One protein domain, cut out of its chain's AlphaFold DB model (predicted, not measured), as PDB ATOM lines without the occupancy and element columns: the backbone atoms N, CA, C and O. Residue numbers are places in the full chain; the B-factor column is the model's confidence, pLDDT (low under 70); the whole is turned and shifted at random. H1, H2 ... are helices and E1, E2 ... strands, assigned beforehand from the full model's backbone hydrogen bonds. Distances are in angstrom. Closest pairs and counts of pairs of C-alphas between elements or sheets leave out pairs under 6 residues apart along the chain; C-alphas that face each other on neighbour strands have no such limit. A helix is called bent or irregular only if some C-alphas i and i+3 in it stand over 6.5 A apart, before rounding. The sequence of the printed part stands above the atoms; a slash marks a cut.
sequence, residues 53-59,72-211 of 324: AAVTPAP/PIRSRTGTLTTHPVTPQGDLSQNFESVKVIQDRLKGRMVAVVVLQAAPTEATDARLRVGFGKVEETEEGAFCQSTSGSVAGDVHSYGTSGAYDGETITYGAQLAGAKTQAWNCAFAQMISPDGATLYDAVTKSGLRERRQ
ATOM      1  N   ALA A  53      19.115  48.560 179.523       62.53
ATOM      2  CA  ALA A  53      19.732  48.670 178.208       62.53
ATOM      3  C   ALA A  53      18.687  49.171 177.215       62.53
ATOM      4  O   ALA A  53      17.590  48.608 177.157       62.53
ATOM      5  N   ALA A  54      19.004  50.224 176.462       64.38
ATOM      6  CA  ALA A  54      18.106  50.743 175.438       64.38
ATOM      7  C   ALA A  54      17.800  49.647 174.413       64.38
ATOM      8  O   ALA A  54      18.667  48.856 174.037       64.38
ATOM      9  N   VAL A  55      16.548  49.578 173.978       65.50
ATOM     10  CA  VAL A  55      16.104  48.607 172.987       65.50
ATOM     11  C   VAL A  55      15.228  49.280 171.951       65.50
ATOM     12  O   VAL A  55      14.373  50.096 172.278       65.50
ATOM     13  N   THR A  56      15.368  48.875 170.693       65.50
ATOM     14  CA  THR A  56      14.384  49.255 169.682       65.50
ATOM     15  C   THR A  56      13.074  48.516 169.980       65.50
ATOM     16  O   THR A  56      13.064  47.274 170.007       65.50
ATOM     17  N   PRO A  57      11.962  49.228 170.235       54.84
ATOM     18  CA  PRO A  57      10.680  48.589 170.472       54.84
ATOM     19  C   PRO A  57      10.284  47.799 169.227       54.84
ATOM     20  O   PRO A  57      10.292  48.298 168.104       54.84
ATOM     21  N   ALA A  58       9.958  46.526 169.423       56.47
ATOM     22  CA  ALA A  58       9.408  45.718 168.352       56.47
ATOM     23  C   ALA A  58       7.899  45.962 168.263       56.47
ATOM     24  O   ALA A  58       7.254  46.044 169.316       56.47
ATOM     25  N   PRO A  59       7.313  46.008 167.051       49.56
ATOM     26  CA  PRO A  59       5.871  46.115 166.904       49.56
ATOM     27  C   PRO A  59       5.190  45.013 167.718       49.56
ATOM     28  O   PRO A  59       5.662  43.868 167.769       49.56
ATOM     29  N   PRO A  72       3.527  26.130 178.536       90.31
ATOM     30  CA  PRO A  72       4.492  27.038 179.139       90.31
ATOM     31  C   PRO A  72       5.821  27.020 178.376       90.31
ATOM     32  O   PRO A  72       6.230  26.000 177.806       90.31
ATOM     33  N   ILE A  73       6.480  28.173 178.374       90.19
ATOM     34  CA  ILE A  73       7.815  28.365 177.812       90.19
ATOM     35  C   ILE A  73       8.803  27.629 178.706       90.19
ATOM     36  O   ILE A  73       8.811  27.855 179.911       90.19
ATOM     37  N   ARG A  74       9.598  26.733 178.127       91.50
ATOM     38  CA  ARG A  74      10.665  25.990 178.801       91.50
ATOM     39  C   ARG A  74      11.981  26.742 178.758       91.50
ATOM     40  O   ARG A  74      12.683  26.778 179.763       91.50
ATOM     41  N   SER A  75      12.298  27.316 177.612       91.31
ATOM     42  CA  SER A  75      13.495  28.121 177.466       91.31
ATOM     43  C   SER A  75      13.246  29.305 176.559       91.31
ATOM     44  O   SER A  75      12.374  29.253 175.686       91.31
ATOM     45  N   ARG A  76      14.019  30.356 176.796       90.81
ATOM     46  CA  ARG A  76      14.141  31.515 175.918       90.81
ATOM     47  C   ARG A  76      15.590  31.620 175.501       90.81
ATOM     48  O   ARG A  76      16.462  31.361 176.327       90.81
ATOM     49  N   THR A  77      15.816  31.959 174.247       90.12
ATOM     50  CA  THR A  77      17.150  32.227 173.727       90.12
ATOM     51  C   THR A  77      17.134  33.596 173.078       90.12
ATOM     52  O   THR A  77      16.329  33.804 172.176       90.12
ATOM     53  N   GLY A  78      17.975  34.501 173.564       87.12
ATOM     54  CA  GLY A  78      18.311  35.741 172.873       87.12
ATOM     55  C   GLY A  78      19.659  35.566 172.193       87.12
ATOM     56  O   GLY A  78      20.570  35.013 172.809       87.12
ATOM     57  N   THR A  79      19.750  35.981 170.937       87.75
ATOM     58  CA  THR A  79      21.019  36.157 170.234       87.75
ATOM     59  C   THR A  79      21.157  37.649 169.988       87.75
ATOM     60  O   THR A  79      20.277  38.238 169.370       87.75
ATOM     61  N   LEU A  80      22.206  38.223 170.548       82.25
ATOM     62  CA  LEU A  80      22.556  39.632 170.575       82.25
ATOM     63  C   LEU A  80      23.731  39.792 169.611       82.25
ATOM     64  O   LEU A  80      24.778  39.173 169.809       82.25
ATOM     65  N   THR A  81      23.493  40.489 168.511       79.19
ATOM     66  CA  THR A  81      24.482  40.790 167.458       79.19
ATOM     67  C   THR A  81      24.303  42.217 166.951       79.19
ATOM     68  O   THR A  81      24.821  42.594 165.907       79.19
ATOM     69  N   THR A  82      23.438  42.980 167.610       64.06
ATOM     70  CA  THR A  82      23.064  44.327 167.208       64.06
ATOM     71  C   THR A  82      23.828  45.227 168.138       64.06
ATOM     72  O   THR A  82      23.373  45.451 169.242       64.06
ATOM     73  N   HIS A  83      24.998  45.698 167.728       64.38
ATOM     74  CA  HIS A  83      25.770  46.654 168.512       64.38
ATOM     75  C   HIS A  83      25.158  48.047 168.278       64.38
ATOM     76  O   HIS A  83      25.423  48.637 167.231       64.38
ATOM     77  N   PRO A  84      24.284  48.578 169.164       54.97
ATOM     78  CA  PRO A  84      23.722  49.916 168.972       54.97
ATOM     79  C   PRO A  84      24.789  51.007 169.126       54.97
ATOM     80  O   PRO A  84      24.571  52.138 168.704       54.97
ATOM     81  N   VAL A  85      25.927  50.668 169.738       61.34
ATOM     82  CA  VAL A  85      27.084  51.540 169.915       61.34
ATOM     83  C   VAL A  85      28.194  51.049 168.993       61.34
ATOM     84  O   VAL A  85      28.479  49.851 168.952       61.34
ATOM     85  N   THR A  86      28.818  51.968 168.260       62.78
ATOM     86  CA  THR A  86      30.032  51.670 167.494       62.78
ATOM     87  C   THR A  86      31.099  51.128 168.451       62.78
ATOM     88  O   THR A  86      31.325  51.766 169.481       62.78
ATOM     89  N   PRO A  87      31.754  49.994 168.142       63.16
ATOM     90  CA  PRO A  87      32.876  49.486 168.926       63.16
ATOM     91  C   PRO A  87      33.901  50.601 169.170       63.16
ATOM     92  O   PRO A  87      34.386  51.219 168.222       63.16
ATOM     93  N   GLN A  88      34.190  50.890 170.434       64.00
ATOM     94  CA  GLN A  88      35.217  51.843 170.854       64.00
ATOM     95  C   GLN A  88      36.180  51.102 171.781       64.00
ATOM     96  O   GLN A  88      35.748  50.257 172.561       64.00
ATOM     97  N   GLY A  89      37.476  51.399 171.685       72.50
ATOM     98  CA  GLY A  89      38.504  50.721 172.479       72.50
ATOM     99  C   GLY A  89      38.981  49.395 171.876       72.50
ATOM    100  O   GLY A  89      38.923  49.191 170.662       72.50
ATOM    101  N   ASP A  90      39.504  48.512 172.728       81.44
ATOM    102  CA  ASP A  90      40.140  47.253 172.326       81.44
ATOM    103  C   ASP A  90      39.117  46.238 171.779       81.44
ATOM    104  O   ASP A  90      38.051  46.022 172.360       81.44
ATOM    105  N   LEU A  91      39.425  45.576 170.658       82.88
ATOM    106  CA  LEU A  91      38.546  44.567 170.042       82.88
ATOM    107  C   LEU A  91      38.252  43.393 170.985       82.88
ATOM    108  O   LEU A  91      37.159  42.827 170.945       82.88
ATOM    109  N   SER A  92      39.175  43.075 171.890       82.81
ATOM    110  CA  SER A  92      38.981  42.036 172.902       82.81
ATOM    111  C   SER A  92      37.988  42.407 174.005       82.81
ATOM    112  O   SER A  92      37.662  41.578 174.848       82.81
ATOM    113  N   GLN A  93      37.466  43.634 173.982       80.00
ATOM    114  CA  GLN A  93      36.402  44.117 174.863       80.00
ATOM    115  C   GLN A  93      35.090  44.353 174.103       80.00
ATOM    116  O   GLN A  93      34.067  44.702 174.689       80.00
ATOM    117  N   ASN A  94      35.092  44.125 172.789       83.31
ATOM    118  CA  ASN A  94      33.927  44.276 171.939       83.31
ATOM    119  C   ASN A  94      33.249  42.930 171.698       83.31
ATOM    120  O   ASN A  94      33.893  41.913 171.449       83.31
ATOM    121  N   PHE A  95      31.918  42.926 171.743       83.75
ATOM    122  CA  PHE A  95      31.138  41.749 171.388       83.75
ATOM    123  C   PHE A  95      31.191  41.516 169.875       83.75
ATOM    124  O   PHE A  95      30.990  42.442 169.094       83.75
ATOM    125  N   GLU A  96      31.394  40.272 169.459       86.44
ATOM    126  CA  GLU A  96      30.989  39.794 168.135       86.44
ATOM    127  C   GLU A  96      29.564  39.228 168.215       86.44
ATOM    128  O   GLU A  96      28.695  39.527 167.396       86.44
ATOM    129  N   SER A  97      29.286  38.417 169.241       87.94
ATOM    130  CA  SER A  97      27.935  37.924 169.499       87.94
ATOM    131  C   SER A  97      27.736  37.499 170.949       87.94
ATOM    132  O   SER A  97      28.644  36.997 171.610       87.94
ATOM    133  N   VAL A  98      26.510  37.638 171.453       88.12
ATOM    134  CA  VAL A  98      26.124  37.099 172.761       88.12
ATOM    135  C   VAL A  98      24.861  36.267 172.644       88.12
ATOM    136  O   VAL A  98      23.804  36.709 172.206       88.12
ATOM    137  N   LYS A  99      24.936  35.019 173.090       91.00
ATOM    138  CA  LYS A  99      23.806  34.101 173.134       91.00
ATOM    139  C   LYS A  99      23.437  33.788 174.570       91.00
ATOM    140  O   LYS A  99      24.158  33.088 175.275       91.00
ATOM    141  N   VAL A 100      22.245  34.212 174.973       90.25
ATOM    142  CA  VAL A 100      21.732  34.035 176.337       90.25
ATOM    143  C   VAL A 100      20.575  33.056 176.337       90.25
ATOM    144  O   VAL A 100      19.610  33.204 175.587       90.25
ATOM    145  N   ILE A 101      20.631  32.045 177.199       91.44
ATOM    146  CA  ILE A 101      19.645  30.969 177.278       91.44
ATOM    147  C   ILE A 101      19.080  30.881 178.693       91.44
ATOM    148  O   ILE A 101      19.764  30.464 179.621       91.44
ATOM    149  N   GLN A 102      17.786  31.157 178.854       91.75
ATOM    150  CA  GLN A 102      17.037  30.840 180.073       91.75
ATOM    151  C   GLN A 102      16.597  29.369 180.030       91.75
ATOM    152  O   GLN A 102      15.845  28.992 179.133       91.75
ATOM    153  N   ASP A 103      16.952  28.540 181.017       91.56
ATOM    154  CA  ASP A 103      16.360  27.207 181.225       91.56
ATOM    155  C   ASP A 103      15.474  27.192 182.477       91.56
ATOM    156  O   ASP A 103      15.945  27.048 183.610       91.56
ATOM    157  N   ARG A 104      14.153  27.239 182.268       91.38
ATOM    158  CA  ARG A 104      13.167  27.291 183.359       91.38
ATOM    159  C   ARG A 104      13.024  25.998 184.156       91.38
ATOM    160  O   ARG A 104      12.514  26.042 185.270       91.38
ATOM    161  N   LEU A 105      13.420  24.841 183.618       90.69
ATOM    162  CA  LEU A 105      13.367  23.598 184.406       90.69
ATOM    163  C   LEU A 105      14.542  23.530 185.368       90.69
ATOM    164  O   LEU A 105      14.358  23.177 186.529       90.69
ATOM    165  N   LYS A 106      15.741  23.830 184.861       89.19
ATOM    166  CA  LYS A 106      16.960  23.796 185.666       89.19
ATOM    167  C   LYS A 106      17.085  25.034 186.558       89.19
ATOM    168  O   LYS A 106      17.783  24.953 187.555       89.19
ATOM    169  N   GLY A 107      16.353  26.113 186.260       88.81
ATOM    170  CA  GLY A 107      16.417  27.370 187.010       88.81
ATOM    171  C   GLY A 107      17.707  28.139 186.766       88.81
ATOM    172  O   GLY A 107      18.158  28.870 187.634       88.81
ATOM    173  N   ARG A 108      18.302  27.955 185.589       89.12
ATOM    174  CA  ARG A 108      19.606  28.522 185.262       89.12
ATOM    175  C   ARG A 108      19.545  29.358 184.003       89.12
ATOM    176  O   ARG A 108      18.651  29.171 183.171       89.12
ATOM    177  N   MET A 109      20.543  30.202 183.858       88.38
ATOM    178  CA  MET A 109      20.899  30.863 182.621       88.38
ATOM    179  C   MET A 109      22.234  30.303 182.127       88.38
ATOM    180  O   MET A 109      23.043  29.833 182.925       88.38
ATOM    181  N   VAL A 110      22.403  30.260 180.813       89.38
ATOM    182  CA  VAL A 110      23.670  29.955 180.147       89.38
ATOM    183  C   VAL A 110      23.923  31.083 179.167       89.38
ATOM    184  O   VAL A 110      23.026  31.393 178.382       89.38
ATOM    185  N   ALA A 111      25.105  31.670 179.221       88.38
ATOM    186  CA  ALA A 111      25.568  32.670 178.282       88.38
ATOM    187  C   ALA A 111      26.767  32.104 177.518       88.38
ATOM    188  O   ALA A 111      27.613  31.424 178.099       88.38
ATOM    189  N   VAL A 112      26.784  32.351 176.214       90.50
ATOM    190  CA  VAL A 112      27.938  32.142 175.342       90.50
ATOM    191  C   VAL A 112      28.212  33.489 174.706       90.50
ATOM    192  O   VAL A 112      27.339  34.023 174.024       90.50
ATOM    193  N   VAL A 113      29.370  34.047 174.994       88.62
ATOM    194  CA  VAL A 113      29.829  35.342 174.513       88.62
ATOM    195  C   VAL A 113      31.015  35.101 173.607       88.62
ATOM    196  O   VAL A 113      31.889  34.325 173.966       88.62
ATOM    197  N   VAL A 114      31.011  35.733 172.447       90.06
ATOM    198  CA  VAL A 114      32.125  35.742 171.505       90.06
ATOM    199  C   VAL A 114      32.564  37.188 171.371       90.06
ATOM    200  O   VAL A 114      31.720  38.068 171.159       90.06
ATOM    201  N   LEU A 115      33.850  37.429 171.577       87.94
ATOM    202  CA  LEU A 115      34.488  38.737 171.481       87.94
ATOM    203  C   LEU A 115      35.189  38.864 170.131       87.94
ATOM    204  O   LEU A 115      35.529  37.856 169.526       87.94
ATOM    205  N   GLN A 116      35.404  40.089 169.658       88.00
ATOM    206  CA  GLN A 116      36.032  40.319 168.347       88.00
ATOM    207  C   GLN A 116      37.529  39.969 168.325       88.00
ATOM    208  O   GLN A 116      38.114  39.862 167.251       88.00
ATOM    209  N   ALA A 117      38.147  39.831 169.501       87.62
ATOM    210  CA  ALA A 117      39.498  39.316 169.686       87.62
ATOM    211  C   ALA A 117      39.632  38.651 171.069       87.62
ATOM    212  O   ALA A 117      38.827  38.892 171.974       87.62
ATOM    213  N   ALA A 118      40.641  37.800 171.247       88.62
ATOM    214  CA  ALA A 118      40.873  37.102 172.509       88.62
ATOM    215  C   ALA A 118      41.352  38.077 173.608       88.62
ATOM    216  O   ALA A 118      42.373  38.740 173.411       88.62
ATOM    217  N   PRO A 119      40.677  38.174 174.773       86.88
ATOM    218  CA  PRO A 119      41.142  39.014 175.868       86.88
ATOM    219  C   PRO A 119      42.387  38.446 176.538       86.88
ATOM    220  O   PRO A 119      42.628  37.235 176.563       86.88
ATOM    221  N   THR A 120      43.164  39.362 177.100       86.94
ATOM    222  CA  THR A 120      44.398  39.124 177.844       86.94
ATOM    223  C   THR A 120      44.266  39.725 179.240       86.94
ATOM    224  O   THR A 120      43.290  40.408 179.536       86.94
ATOM    225  N   GLU A 121      45.265  39.523 180.098       85.75
ATOM    226  CA  GLU A 121      45.290  40.142 181.428       85.75
ATOM    227  C   GLU A 121      45.190  41.672 181.364       85.75
ATOM    228  O   GLU A 121      44.483  42.282 182.161       85.75
ATOM    229  N   ALA A 122      45.824  42.289 180.363       85.19
ATOM    230  CA  ALA A 122      45.789  43.734 180.157       85.19
ATOM    231  C   ALA A 122      44.420  44.247 179.681       85.19
ATOM    232  O   ALA A 122      44.110  45.424 179.853       85.19
ATOM    233  N   THR A 123      43.607  43.375 179.081       84.94
ATOM    234  CA  THR A 123      42.303  43.732 178.512       84.94
ATOM    235  C   THR A 123      41.132  43.107 179.267       84.94
ATOM    236  O   THR A 123      39.997  43.173 178.785       84.94
ATOM    237  N   ASP A 124      41.379  42.554 180.462       86.44
ATOM    238  CA  ASP A 124      40.354  41.934 181.299       86.44
ATOM    239  C   ASP A 124      39.197  42.902 181.574       86.44
ATOM    240  O   ASP A 124      39.383  44.027 182.023       86.44
ATOM    241  N   ALA A 125      37.977  42.462 181.313       82.88
ATOM    242  CA  ALA A 125      36.776  43.270 181.406       82.88
ATOM    243  C   ALA A 125      35.690  42.516 182.165       82.88
ATOM    244  O   ALA A 125      35.609  41.286 182.151       82.88
ATOM    245  N   ARG A 126      34.794  43.257 182.815       85.75
ATOM    246  CA  ARG A 126      33.666  42.660 183.535       85.75
ATOM    247  C   ARG A 126      32.474  42.514 182.602       85.75
ATOM    248  O   ARG A 126      31.860  43.495 182.189       85.75
ATOM    249  N   LEU A 127      32.126  41.272 182.306       84.38
ATOM    250  CA  LEU A 127      30.956  40.872 181.544       84.38
ATOM    251  C   LEU A 127      29.759  40.630 182.464       84.38
ATOM    252  O   LEU A 127      29.811  39.858 183.423       84.38
ATOM    253  N   ARG A 128      28.624  41.215 182.094       84.75
ATOM    254  CA  ARG A 128      27.337  41.026 182.750       84.75
ATOM    255  C   ARG A 128      26.280  40.661 181.721       84.75
ATOM    256  O   ARG A 128      26.099  41.340 180.720       84.75
ATOM    257  N   VAL A 129      25.541  39.588 181.981       86.12
ATOM    258  CA  VAL A 129      24.486  39.104 181.084       86.12
ATOM    259  C   VAL A 129      23.242  38.787 181.893       86.12
ATOM    260  O   VAL A 129      23.307  38.231 182.997       86.12
ATOM    261  N   GLY A 130      22.082  39.122 181.339       87.81
ATOM    262  CA  GLY A 130      20.827  38.956 182.045       87.81
ATOM    263  C   GLY A 130      19.599  38.894 181.155       87.81
ATOM    264  O   GLY A 130      19.632  39.012 179.931       87.81
ATOM    265  N   PHE A 131      18.480  38.682 181.830       87.38
ATOM    266  CA  PHE A 131      17.147  38.844 181.277       87.38
ATOM    267  C   PHE A 131      16.436  39.994 181.979       87.38
ATOM    268  O   PHE A 131      16.762  40.332 183.117       87.38
ATOM    269  N   GLY A 132      15.424  40.556 181.334       87.19
ATOM    270  CA  GLY A 132      14.703  41.696 181.874       87.19
ATOM    271  C   GLY A 132      13.252  41.778 181.435       87.19
ATOM    272  O   GLY A 132      12.690  40.863 180.810       87.19
ATOM    273  N   LYS A 133      12.640  42.899 181.795       86.06
ATOM    274  CA  LYS A 133      11.387  43.369 181.231       86.06
ATOM    275  C   LYS A 133      11.646  44.633 180.424       86.06
ATOM    276  O   LYS A 133      12.376  45.497 180.876       86.06
ATOM    277  N   VAL A 134      11.045  44.722 179.247       83.12
ATOM    278  CA  VAL A 134      10.957  45.983 178.518       83.12
ATOM    279  C   VAL A 134      10.033  46.907 179.300       83.12
ATOM    280  O   VAL A 134       8.881  46.532 179.546       83.12
ATOM    281  N   GLU A 135      10.553  48.063 179.676       81.81
ATOM    282  CA  GLU A 135       9.807  49.194 180.214       81.81
ATOM    283  C   GLU A 135       9.871  50.336 179.202       81.81
ATOM    284  O   GLU A 135      10.923  50.595 178.620       81.81
ATOM    285  N   GLU A 136       8.729  50.966 178.951       79.38
ATOM    286  CA  GLU A 136       8.623  52.137 178.085       79.38
ATOM    287  C   GLU A 136       8.588  53.376 178.976       79.38
ATOM    288  O   GLU A 136       7.804  53.449 179.923       79.38
ATOM    289  N   THR A 137       9.472  54.319 178.682       76.44
ATOM    290  CA  THR A 137       9.629  55.599 179.377       76.44
ATOM    291  C   THR A 137       9.586  56.727 178.349       76.44
ATOM    292  O   THR A 137       9.624  56.467 177.145       76.44
ATOM    293  N   GLU A 138       9.532  57.979 178.802       73.25
ATOM    294  CA  GLU A 138       9.576  59.152 177.913       73.25
ATOM    295  C   GLU A 138      10.874  59.214 177.084       73.25
ATOM    296  O   GLU A 138      10.872  59.700 175.958       73.25
ATOM    297  N   GLU A 139      11.960  58.631 177.599       72.81
ATOM    298  CA  GLU A 139      13.280  58.549 176.959       72.81
ATOM    299  C   GLU A 139      13.399  57.383 175.956       72.81
ATOM    300  O   GLU A 139      14.395  57.264 175.241       72.81
ATOM    301  N   GLY A 140      12.394  56.502 175.895       73.62
ATOM    302  CA  GLY A 140      12.368  55.333 175.019       73.62
ATOM    303  C   GLY A 140      12.110  54.014 175.750       73.62
ATOM    304  O   GLY A 140      11.679  53.972 176.905       73.62
ATOM    305  N   ALA A 141      12.339  52.903 175.044       79.19
ATOM    306  CA  ALA A 141      12.139  51.557 175.570       79.19
ATOM    307  C   ALA A 141      13.456  50.971 176.093       79.19
ATOM    308  O   ALA A 141      14.466  50.951 175.390       79.19
ATOM    309  N   PHE A 142      13.428  50.420 177.306       78.38
ATOM    310  CA  PHE A 142      14.600  49.862 177.974       78.38
ATOM    311  C   PHE A 142      14.344  48.435 178.444       78.38
ATOM    312  O   PHE A 142      13.343  48.142 179.092       78.38
ATOM    313  N   CYS A 143      15.278  47.531 178.167       83.56
ATOM    314  CA  CYS A 143      15.336  46.234 178.818       83.56
ATOM    315  C   CYS A 143      15.869  46.400 180.242       83.56
ATOM    316  O   CYS A 143      17.077  46.478 180.450       83.56
ATOM    317  N   GLN A 144      14.969  46.433 181.221       82.62
ATOM    318  CA  GLN A 144      15.322  46.532 182.627       82.62
ATOM    319  C   GLN A 144      15.458  45.159 183.281       82.62
ATOM    320  O   GLN A 144      14.557  44.312 183.243       82.62
ATOM    321  N   SER A 145      16.597  44.926 183.918       82.19
ATOM    322  CA  SER A 145      16.794  43.787 184.802       82.19
ATOM    323  C   SER A 145      15.796  43.819 185.964       82.19
ATOM    324  O   SER A 145      15.306  44.859 186.388       82.19
ATOM    325  N   THR A 146      15.478  42.644 186.488       78.50
ATOM    326  CA  THR A 146      14.578  42.471 187.632       78.50
ATOM    327  C   THR A 146      15.303  41.653 188.694       78.50
ATOM    328  O   THR A 146      16.294  40.986 188.399       78.50
ATOM    329  N   SER A 147      14.811  41.655 189.934       71.62
ATOM    330  CA  SER A 147      15.443  40.876 191.006       71.62
ATOM    331  C   SER A 147      15.713  39.419 190.587       71.62
ATOM    332  O   SER A 147      14.817  38.692 190.135       71.62
ATOM    333  N   GLY A 148      16.980  39.006 190.704       71.69
ATOM    334  CA  GLY A 148      17.444  37.663 190.367       71.69
ATOM    335  C   GLY A 148      17.412  37.320 188.874       71.69
ATOM    336  O   GLY A 148      17.197  36.147 188.545       71.69
ATOM    337  N   SER A 149      17.564  38.305 187.979       77.00
ATOM    338  CA  SER A 149      17.569  38.112 186.519       77.00
ATOM    339  C   SER A 149      18.933  38.249 185.838       77.00
ATOM    340  O   SER A 149      19.022  38.027 184.629       77.00
ATOM    341  N   VAL A 150      19.980  38.561 186.602       77.19
ATOM    342  CA  VAL A 150      21.337  38.828 186.107       77.19
ATOM    343  C   VAL A 150      22.301  37.811 186.708       77.19
ATOM    344  O   VAL A 150      22.200  37.486 187.895       77.19
ATOM    345  N   ALA A 151      23.204  37.270 185.891       70.88
ATOM    346  CA  ALA A 151      24.359  36.563 186.434       70.88
ATOM    347  C   ALA A 151      25.323  37.578 187.064       70.88
ATOM    348  O   ALA A 151      25.376  38.717 186.615       70.88
ATOM    349  N   GLY A 152      26.066  37.182 188.098       68.38
ATOM    350  CA  GLY A 152      27.142  38.027 188.626       68.38
ATOM    351  C   GLY A 152      28.170  38.400 187.551       68.38
ATOM    352  O   GLY A 152      28.164  37.826 186.458       68.38
ATOM    353  N   ASP A 153      29.034  39.355 187.880       75.50
ATOM    354  CA  ASP A 153      30.077  39.828 186.970       75.50
ATOM    355  C   ASP A 153      31.073  38.697 186.694       75.50
ATOM    356  O   ASP A 153      31.599  38.068 187.616       75.50
ATOM    357  N   VAL A 154      31.278  38.405 185.413       79.12
ATOM    358  CA  VAL A 154      32.235  37.412 184.928       79.12
ATOM    359  C   VAL A 154      33.394  38.166 184.303       79.12
ATOM    360  O   VAL A 154      33.176  39.016 183.452       79.12
ATOM    361  N   HIS A 155      34.614  37.867 184.725       83.62
ATOM    362  CA  HIS A 155      35.806  38.438 184.108       83.62
ATOM    363  C   HIS A 155      36.038  37.805 182.731       83.62
ATOM    364  O   HIS A 155      35.856  36.592 182.571       83.62
ATOM    365  N   SER A 156      36.368  38.631 181.736       80.50
ATOM    366  CA  SER A 156      36.608  38.189 180.361       80.50
ATOM    367  C   SER A 156      37.914  37.409 180.238       80.50
ATOM    368  O   SER A 156      38.025  36.553 179.362       80.50
ATOM    369  N   TYR A 157      38.846  37.633 181.165       81.12
ATOM    370  CA  TYR A 157      40.108  36.922 181.299       81.12
ATOM    371  C   TYR A 157      40.249  36.262 182.689       81.12
ATOM    372  O   TYR A 157      39.510  36.536 183.635       81.12
ATOM    373  N   GLY A 158      41.192  35.325 182.830       65.19
ATOM    374  CA  GLY A 158      41.683  34.891 184.146       65.19
ATOM    375  C   GLY A 158      40.873  33.826 184.901       65.19
ATOM    376  O   GLY A 158      41.280  33.425 185.990       65.19
ATOM    377  N   THR A 159      39.772  33.285 184.356       57.28
ATOM    378  CA  THR A 159      39.056  32.153 184.993       57.28
ATOM    379  C   THR A 159      38.971  30.915 184.094       57.28
ATOM    380  O   THR A 159      38.150  30.805 183.182       57.28
ATOM    381  N   SER A 160      39.829  29.928 184.370       53.31
ATOM    382  CA  SER A 160      39.889  28.679 183.603       53.31
ATOM    383  C   SER A 160      38.602  27.847 183.744       53.31
ATOM    384  O   SER A 160      38.112  27.562 184.845       53.31
ATOM    385  N   GLY A 161      38.041  27.484 182.584       56.34
ATOM    386  CA  GLY A 161      36.814  26.700 182.394       56.34
ATOM    387  C   GLY A 161      35.653  27.458 181.735       56.34
ATOM    388  O   GLY A 161      34.735  26.808 181.234       56.34
ATOM    389  N   ALA A 162      35.681  28.797 181.736       64.50
ATOM    390  CA  ALA A 162      34.690  29.636 181.057       64.50
ATOM    391  C   ALA A 162      35.246  30.297 179.789       64.50
ATOM    392  O   ALA A 162      34.502  30.464 178.833       64.50
ATOM    393  N   TYR A 163      36.531  30.638 179.781       73.62
ATOM    394  CA  TYR A 163      37.240  31.244 178.658       73.62
ATOM    395  C   TYR A 163      37.879  30.185 177.741       73.62
ATOM    396  O   TYR A 163      38.494  29.237 178.236       73.62
ATOM    397  N   ASP A 164      37.750  30.382 176.432       80.81
ATOM    398  CA  ASP A 164      38.376  29.623 175.347       80.81
ATOM    399  C   ASP A 164      38.671  30.585 174.178       80.81
ATOM    400  O   ASP A 164      37.833  30.797 173.294       80.81
ATOM    401  N   GLY A 165      39.824  31.262 174.238       84.62
ATOM    402  CA  GLY A 165      40.232  32.266 173.251       84.62
ATOM    403  C   GLY A 165      39.263  33.449 173.187       84.62
ATOM    404  O   GLY A 165      39.127  34.219 174.123       84.62
ATOM    405  N   GLU A 166      38.551  33.613 172.080       87.12
ATOM    406  CA  GLU A 166      37.544  34.675 171.917       87.12
ATOM    407  C   GLU A 166      36.208  34.361 172.603       87.12
ATOM    408  O   GLU A 166      35.331  35.220 172.707       87.12
ATOM    409  N   THR A 167      36.021  33.121 173.062       87.38
ATOM    410  CA  THR A 167      34.735  32.644 173.565       87.38
ATOM    411  C   THR A 167      34.712  32.563 175.085       87.38
ATOM    412  O   THR A 167      35.554  31.930 175.712       87.38
ATOM    413  N   ILE A 168      33.663  33.115 175.690       86.56
ATOM    414  CA  ILE A 168      33.357  32.988 177.113       86.56
ATOM    415  C   ILE A 168      32.012  32.272 177.273       86.56
ATOM    416  O   ILE A 168      30.949  32.795 176.935       86.56
ATOM    417  N   THR A 169      32.031  31.068 177.834       87.62
ATOM    418  CA  THR A 169      30.843  30.277 178.160       87.62
ATOM    419  C   THR A 169      30.682  30.137 179.662       87.62
ATOM    420  O   THR A 169      31.511  29.540 180.343       87.62
ATOM    421  N   TYR A 170      29.549  30.586 180.195       83.12
ATOM    422  CA  TYR A 170      29.262  30.432 181.618       83.12
ATOM    423  C   TYR A 170      27.783  30.187 181.896       83.12
ATOM    424  O   TYR A 170      26.895  30.409 181.067       83.12
ATOM    425  N   GLY A 171      27.498  29.673 183.092       83.25
ATOM    426  CA  GLY A 171      26.138  29.425 183.543       83.25
ATOM    427  C   GLY A 171      25.929  29.859 184.982       83.25
ATOM    428  O   GLY A 171      26.735  29.550 185.849       83.25
ATOM    429  N   ALA A 172      24.801  30.515 185.244       82.62
ATOM    430  CA  ALA A 172      24.426  30.989 186.573       82.62
ATOM    431  C   ALA A 172      23.071  30.419 186.998       82.62
ATOM    432  O   ALA A 172      22.148  30.277 186.187       82.62
ATOM    433  N   GLN A 173      22.926  30.093 188.282       85.50
ATOM    434  CA  GLN A 173      21.612  29.824 188.865       85.50
ATOM    435  C   GLN A 173      20.941  31.164 189.146       85.50
ATOM    436  O   GLN A 173      21.468  31.984 189.887       85.50
ATOM    437  N   LEU A 174      19.768  31.382 188.557       82.69
ATOM    438  CA  LEU A 174      19.030  32.627 188.728       82.69
ATOM    439  C   LEU A 174      17.764  32.340 189.526       82.69
ATOM    440  O   LEU A 174      16.934  31.526 189.104       82.69
ATOM    441  N   ALA A 175      17.574  33.042 190.645       79.44
ATOM    442  CA  ALA A 175      16.379  32.900 191.478       79.44
ATOM    443  C   ALA A 175      15.089  33.095 190.655       79.44
ATOM    444  O   ALA A 175      14.132  32.324 190.780       79.44
ATOM    445  N   GLY A 176      15.097  34.058 189.724       81.31
ATOM    446  CA  GLY A 176      13.973  34.345 188.839       81.31
ATOM    447  C   GLY A 176      13.799  33.369 187.669       81.31
ATOM    448  O   GLY A 176      12.708  33.299 187.098       81.31
ATOM    449  N   ALA A 177      14.802  32.556 187.305       84.94
ATOM    450  CA  ALA A 177      14.760  31.805 186.044       84.94
ATOM    451  C   ALA A 177      13.635  30.769 185.974       84.94
ATOM    452  O   ALA A 177      13.168  30.465 184.877       84.94
ATOM    453  N   LYS A 178      13.156  30.229 187.099       86.94
ATOM    454  CA  LYS A 178      12.038  29.267 187.089       86.94
ATOM    455  C   LYS A 178      10.685  29.946 186.879       86.94
ATOM    456  O   LYS A 178       9.816  29.387 186.199       86.94
ATOM    457  N   THR A 179      10.486  31.130 187.444       81.62
ATOM    458  CA  THR A 179       9.161  31.742 187.632       81.62
ATOM    459  C   THR A 179       8.931  32.950 186.737       81.62
ATOM    460  O   THR A 179       7.832  33.082 186.196       81.62
ATOM    461  N   GLN A 180       9.960  33.767 186.515       82.25
ATOM    462  CA  GLN A 180       9.826  35.062 185.866       82.25
ATOM    463  C   GLN A 180       9.548  34.954 184.364       82.25
ATOM    464  O   GLN A 180      10.044  34.082 183.634       82.25
ATOM    465  N   ALA A 181       8.707  35.873 183.896       81.12
ATOM    466  CA  ALA A 181       8.278  35.983 182.511       81.12
ATOM    467  C   ALA A 181       8.992  37.141 181.805       81.12
ATOM    468  O   ALA A 181       8.339  38.034 181.279       81.12
ATOM    469  N   TRP A 182      10.321  37.092 181.783       85.69
ATOM    470  CA  TRP A 182      11.145  38.050 181.050       85.69
ATOM    471  C   TRP A 182      10.789  38.102 179.564       85.69
ATOM    472  O   TRP A 182      10.420  37.078 178.968       85.69
ATOM    473  N   ASN A 183      10.871  39.298 178.991       86.38
ATOM    474  CA  ASN A 183      10.553  39.582 177.593       86.38
ATOM    475  C   ASN A 183      11.708  40.288 176.857       86.38
ATOM    476  O   ASN A 183      11.525  40.623 175.697       86.38
ATOM    477  N   CYS A 184      12.873  40.461 177.481       86.12
ATOM    478  CA  CYS A 184      14.099  40.913 176.828       86.12
ATOM    479  C   CYS A 184      15.330  40.235 177.452       86.12
ATOM    480  O   CYS A 184      15.239  39.652 178.542       86.12
ATOM    481  N   ALA A 185      16.454  40.278 176.742       89.06
ATOM    482  CA  ALA A 185      17.773  39.872 177.221       89.06
ATOM    483  C   ALA A 185      18.780  40.979 176.914       89.06
ATOM    484  O   ALA A 185      18.595  41.703 175.939       89.06
ATOM    485  N   PHE A 186      19.821  41.091 177.732       86.75
ATOM    486  CA  PHE A 186      20.869  42.091 177.565       86.75
ATOM    487  C   PHE A 186      22.237  41.514 177.931       86.75
ATOM    488  O   PHE A 186      22.335  40.569 178.726       86.75
ATOM    489  N   ALA A 187      23.272  42.112 177.358       86.94
ATOM    490  CA  ALA A 187      24.669  41.920 177.698       86.94
ATOM    491  C   ALA A 187      25.332  43.290 177.872       86.94
ATOM    492  O   ALA A 187      25.008  44.243 177.165       86.94
ATOM    493  N   GLN A 188      26.234  43.373 178.837       84.25
ATOM    494  CA  GLN A 188      26.997  44.559 179.179       84.25
ATOM    495  C   GLN A 188      28.451  44.144 179.391       84.25
ATOM    496  O   GLN A 188      28.707  43.176 180.108       84.25
ATOM    497  N   MET A 189      29.390  44.882 178.811       82.94
ATOM    498  CA  MET A 189      30.807  44.787 179.142       82.94
ATOM    499  C   MET A 189      31.270  46.091 179.773       82.94
ATOM    500  O   MET A 189      30.909  47.154 179.282       82.94
ATOM    501  N   ILE A 190      32.035  45.998 180.858       83.19
ATOM    502  CA  ILE A 190      32.669  47.129 181.538       83.19
ATOM    503  C   ILE A 190      34.177  46.922 181.420       83.19
ATOM    504  O   ILE A 190      34.721  46.022 182.068       83.19
ATOM    505  N   SER A 191      34.830  47.721 180.585       77.81
ATOM    506  CA  SER A 191      36.281  47.687 180.387       77.81
ATOM    507  C   SER A 191      37.034  48.332 181.567       77.81
ATOM    508  O   SER A 191      36.424  49.035 182.384       77.81
ATOM    509  N   PRO A 192      38.353  48.087 181.707       72.44
ATOM    510  CA  PRO A 192      39.191  48.654 182.771       72.44
ATOM    511  C   PRO A 192      39.178  50.180 182.851       72.44
ATOM    512  O   PRO A 192      39.235  50.740 183.942       72.44
ATOM    513  N   ASP A 193      39.089  50.843 181.700       70.25
ATOM    514  CA  ASP A 193      39.034  52.301 181.559       70.25
ATOM    515  C   ASP A 193      37.657  52.893 181.919       70.25
ATOM    516  O   ASP A 193      37.479  54.110 181.921       70.25
ATOM    517  N   GLY A 194      36.681  52.042 182.252       68.25
ATOM    518  CA  GLY A 194      35.323  52.435 182.609       68.25
ATOM    519  C   GLY A 194      34.371  52.580 181.422       68.25
ATOM    520  O   GLY A 194      33.189  52.866 181.646       68.25
ATOM    521  N   ALA A 195      34.822  52.350 180.181       64.62
ATOM    522  CA  ALA A 195      33.917  52.318 179.038       64.62
ATOM    523  C   ALA A 195      32.924  51.149 179.166       64.62
ATOM    524  O   ALA A 195      33.192  50.103 179.766       64.62
ATOM    525  N   THR A 196      31.702  51.359 178.674       72.94
ATOM    526  CA  THR A 196      30.636  50.365 178.802       72.94
ATOM    527  C   THR A 196      29.983  50.087 177.460       72.94
ATOM    528  O   THR A 196      29.372  50.970 176.861       72.94
ATOM    529  N   LEU A 197      30.055  48.832 177.027       64.19
ATOM    530  CA  LEU A 197      29.400  48.350 175.816       64.19
ATOM    531  C   LEU A 197      28.126  47.595 176.181       64.19
ATOM    532  O   LEU A 197      28.134  46.760 177.086       64.19
ATOM    533  N   TYR A 198      27.040  47.870 175.462       70.38
ATOM    534  CA  TYR A 198      25.731  47.259 175.684       70.38
ATOM    535  C   TYR A 198      25.169  46.664 174.394       70.38
ATOM    536  O   TYR A 198      25.194  47.307 173.349       70.38
ATOM    537  N   ASP A 199      24.584  45.473 174.496       76.62
ATOM    538  CA  ASP A 199      23.704  44.898 173.476       76.62
ATOM    539  C   ASP A 199      22.435  44.378 174.170       76.62
ATOM    540  O   ASP A 199      22.483  43.851 175.290       76.62
ATOM    541  N   ALA A 200      21.278  44.542 173.535       74.75
ATOM    542  CA  ALA A 200      20.002  44.095 174.066       74.75
ATOM    543  C   ALA A 200      19.029  43.679 172.958       74.75
ATOM    544  O   ALA A 200      18.891  44.330 171.928       74.75
ATOM    545  N   VAL A 201      18.273  42.608 173.213       74.94
ATOM    546  CA  VAL A 201      17.201  42.139 172.327       74.94
ATOM    547  C   VAL A 201      15.866  42.087 173.049       74.94
ATOM    548  O   VAL A 201      15.745  41.602 174.180       74.94
ATOM    549  N   THR A 202      14.823  42.547 172.360       79.56
ATOM    550  CA  THR A 202      13.443  42.503 172.848       79.56
ATOM    551  C   THR A 202      12.771  41.164 172.552       79.56
ATOM    552  O   THR A 202      13.347  40.224 172.001       79.56
ATOM    553  N   LYS A 203      11.492  41.071 172.921       68.56
ATOM    554  CA  LYS A 203      10.673  39.863 172.829       68.56
ATOM    555  C   LYS A 203      10.600  39.279 171.422       68.56
ATOM    556  O   LYS A 203      10.493  38.061 171.305       68.56
ATOM    557  N   SER A 204      10.617  40.114 170.384       65.06
ATOM    558  CA  SER A 204      10.617  39.661 168.986       65.06
ATOM    559  C   SER A 204      11.914  38.932 168.621       65.06
ATOM    560  O   SER A 204      11.865  37.964 167.869       65.06
ATOM    561  N   GLY A 205      13.043  39.335 169.215       72.31
ATOM    562  CA  GLY A 205      14.347  38.683 169.077       72.31
ATOM    563  C   GLY A 205      14.534  37.456 169.978       72.31
ATOM    564  O   GLY A 205      15.451  36.662 169.769       72.31
ATOM    565  N   LEU A 206      13.655  37.239 170.967       83.25
ATOM    566  CA  LEU A 206      13.720  36.067 171.841       83.25
ATOM    567  C   LEU A 206      13.038  34.842 171.219       83.25
ATOM    568  O   LEU A 206      11.811  34.725 171.152       83.25
ATOM    569  N   ARG A 207      13.832  33.820 170.903       87.69
ATOM    570  CA  ARG A 207      13.316  32.514 170.485       87.69
ATOM    571  C   ARG A 207      12.761  31.741 171.683       87.69
ATOM    572  O   ARG A 207      13.500  31.256 172.542       87.69
ATOM    573  N   GLU A 208      11.443  31.551 171.721       89.31
ATOM    574  CA  GLU A 208      10.773  30.774 172.770       89.31
ATOM    575  C   GLU A 208      10.618  29.291 172.400       89.31
ATOM    576  O   GLU A 208       9.972  28.925 171.416       89.31
ATOM    577  N   ARG A 209      11.090  28.392 173.269       90.75
ATOM    578  CA  ARG A 209      10.790  26.956 173.174       90.75
ATOM    579  C   ARG A 209       9.760  26.571 174.221       90.75
ATOM    580  O   ARG A 209      10.024  26.623 175.420       90.75
ATOM    581  N   ARG A 210       8.590  26.099 173.790       91.00
ATOM    582  CA  ARG A 210       7.517  25.621 174.683       91.00
ATOM    583  C   ARG A 210       7.607  24.116 174.909       91.00
ATOM    584  O   ARG A 210       7.978  23.368 174.007       91.00
ATOM    585  N   GLN A 211       7.241  23.652 176.104       92.62
ATOM    586  CA  GLN A 211       7.333  22.230 176.460       92.62
ATOM    587  C   GLN A 211       5.960  21.631 176.764       92.62
ATOM    588  O   GLN A 211       5.202  22.151 177.573       92.62
TER     589      GLN A 211
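What this domain is: This is residues 53 to 59 and 72 to 211 of the 324 residues of an uncharacterized protein of Pimelobacter sp. (strain R48) (UniProt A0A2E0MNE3). Two sheets lie face to face as a sandwich with crossed strands: a twisted sheet of five strands, E6 E3 E2 E1 E9, and a sheet of four, E5 E4 E7 E8, curled like part of a barrel. E4 and E5 bend, and the hairpin between them turns off as an arm, while the short helix H1 sits by E5 and by the adjoining ends of E2 and E3. The printed part has 147 residues, with named elements in the order E1 E2 E3 E4 E5 E6 H1 E7 E8 E9; both sheets are antiparallel throughout, and the class is mostly strand. The whole is compact, with a radius of gyration of the C-alphas of 14.7 A and spans of 43 by 36 by 22 A.

How they stand to each other: Residues 53 to 54 pair antiparallel with residues 142 to 143 of E5, residues 140 to 150. After the cut, E1, residues 73 to 80, E2, residues 95 to 103, and E3, residues 108 to 115, form a meander, each strand the antiparallel neighbour of the one before. E1 and E2 are a hairpin, with N 78 and O 100 within hydrogen-bond range at 2.9 A; E2 and E3 are another, with N 101 and O 110 at 2.7 A. The chain then changes to the other sheet with E4, residues 126 to 137, which bends by 78 degrees at residue 133. E4 and E5 are a hairpin, with N 135 and O 142 at 2.9 A, and E5 bends by 107 degrees at residue 147. E6, residues 167 to 173, is an edge strand of the first sheet beside E3, with N 111 and O 170 at 2.9 A. H1, residues 175 to 178, is irregular, its C-alphas 175 and 178 being 7.2 A apart. It is on the first sheet at a height over the sheet of 7.2 A, and only grazes the other sheet with residues 175 to 177; the closest C-alphas of H1 and E5 are those of Ala 175 and Gly 148, 5.0 A apart. With 4 residues H1 is too short for an O i to N i+4 pair, and its one O i to N i+3 pair is not within range. E7, residues 184 to 190, is antiparallel to E4, with N 188 and O 128 at 2.8 A, and forms a hairpin with E8, residues 196 to 201, with N 187 and O 199 at 2.8 A. E9, residues 206 to 210, is the edge strand beside E1, with N 207 and O 77 at 2.8 A. The strands of the two sheets stand at 76 degrees, and the closest C-alphas of E1 and E7 are those of Gly 78 and Ala 185, 6.0 A apart. E6 and E8 are apart.

Where its parts are: E1 begins at C-alpha 73, at (7.815, 28.365, 177.812), and is 19.9 A long from first to last C-alpha. E2 measures 22.9 A, E3 22.7 A, E5 21.8 A, E6 20.4 A and E7 20.1 A. E4, the longest strand by residues, runs 27.6 A from C-alpha 126 at (33.666, 42.660, 183.535). E8 measures 17.0 A, H1 7.2 A, and E9 12.5 A to C-alpha 210 at (7.517, 25.621, 174.683).

The domain as a whole: The two C-alphas farthest apart are those of Pro 72 and Ala 122, at 44.6 A. Residues 60 to 71 are not printed, and C-alphas 59 and 72 are 22.7 A apart across this cut. The links E1 to E2 and E5 to E6 are long. Mean pLDDT of the printed part is 80.0; 25 residues are under 70, among them 53 to 59, 82 to 88 and 158 to 162.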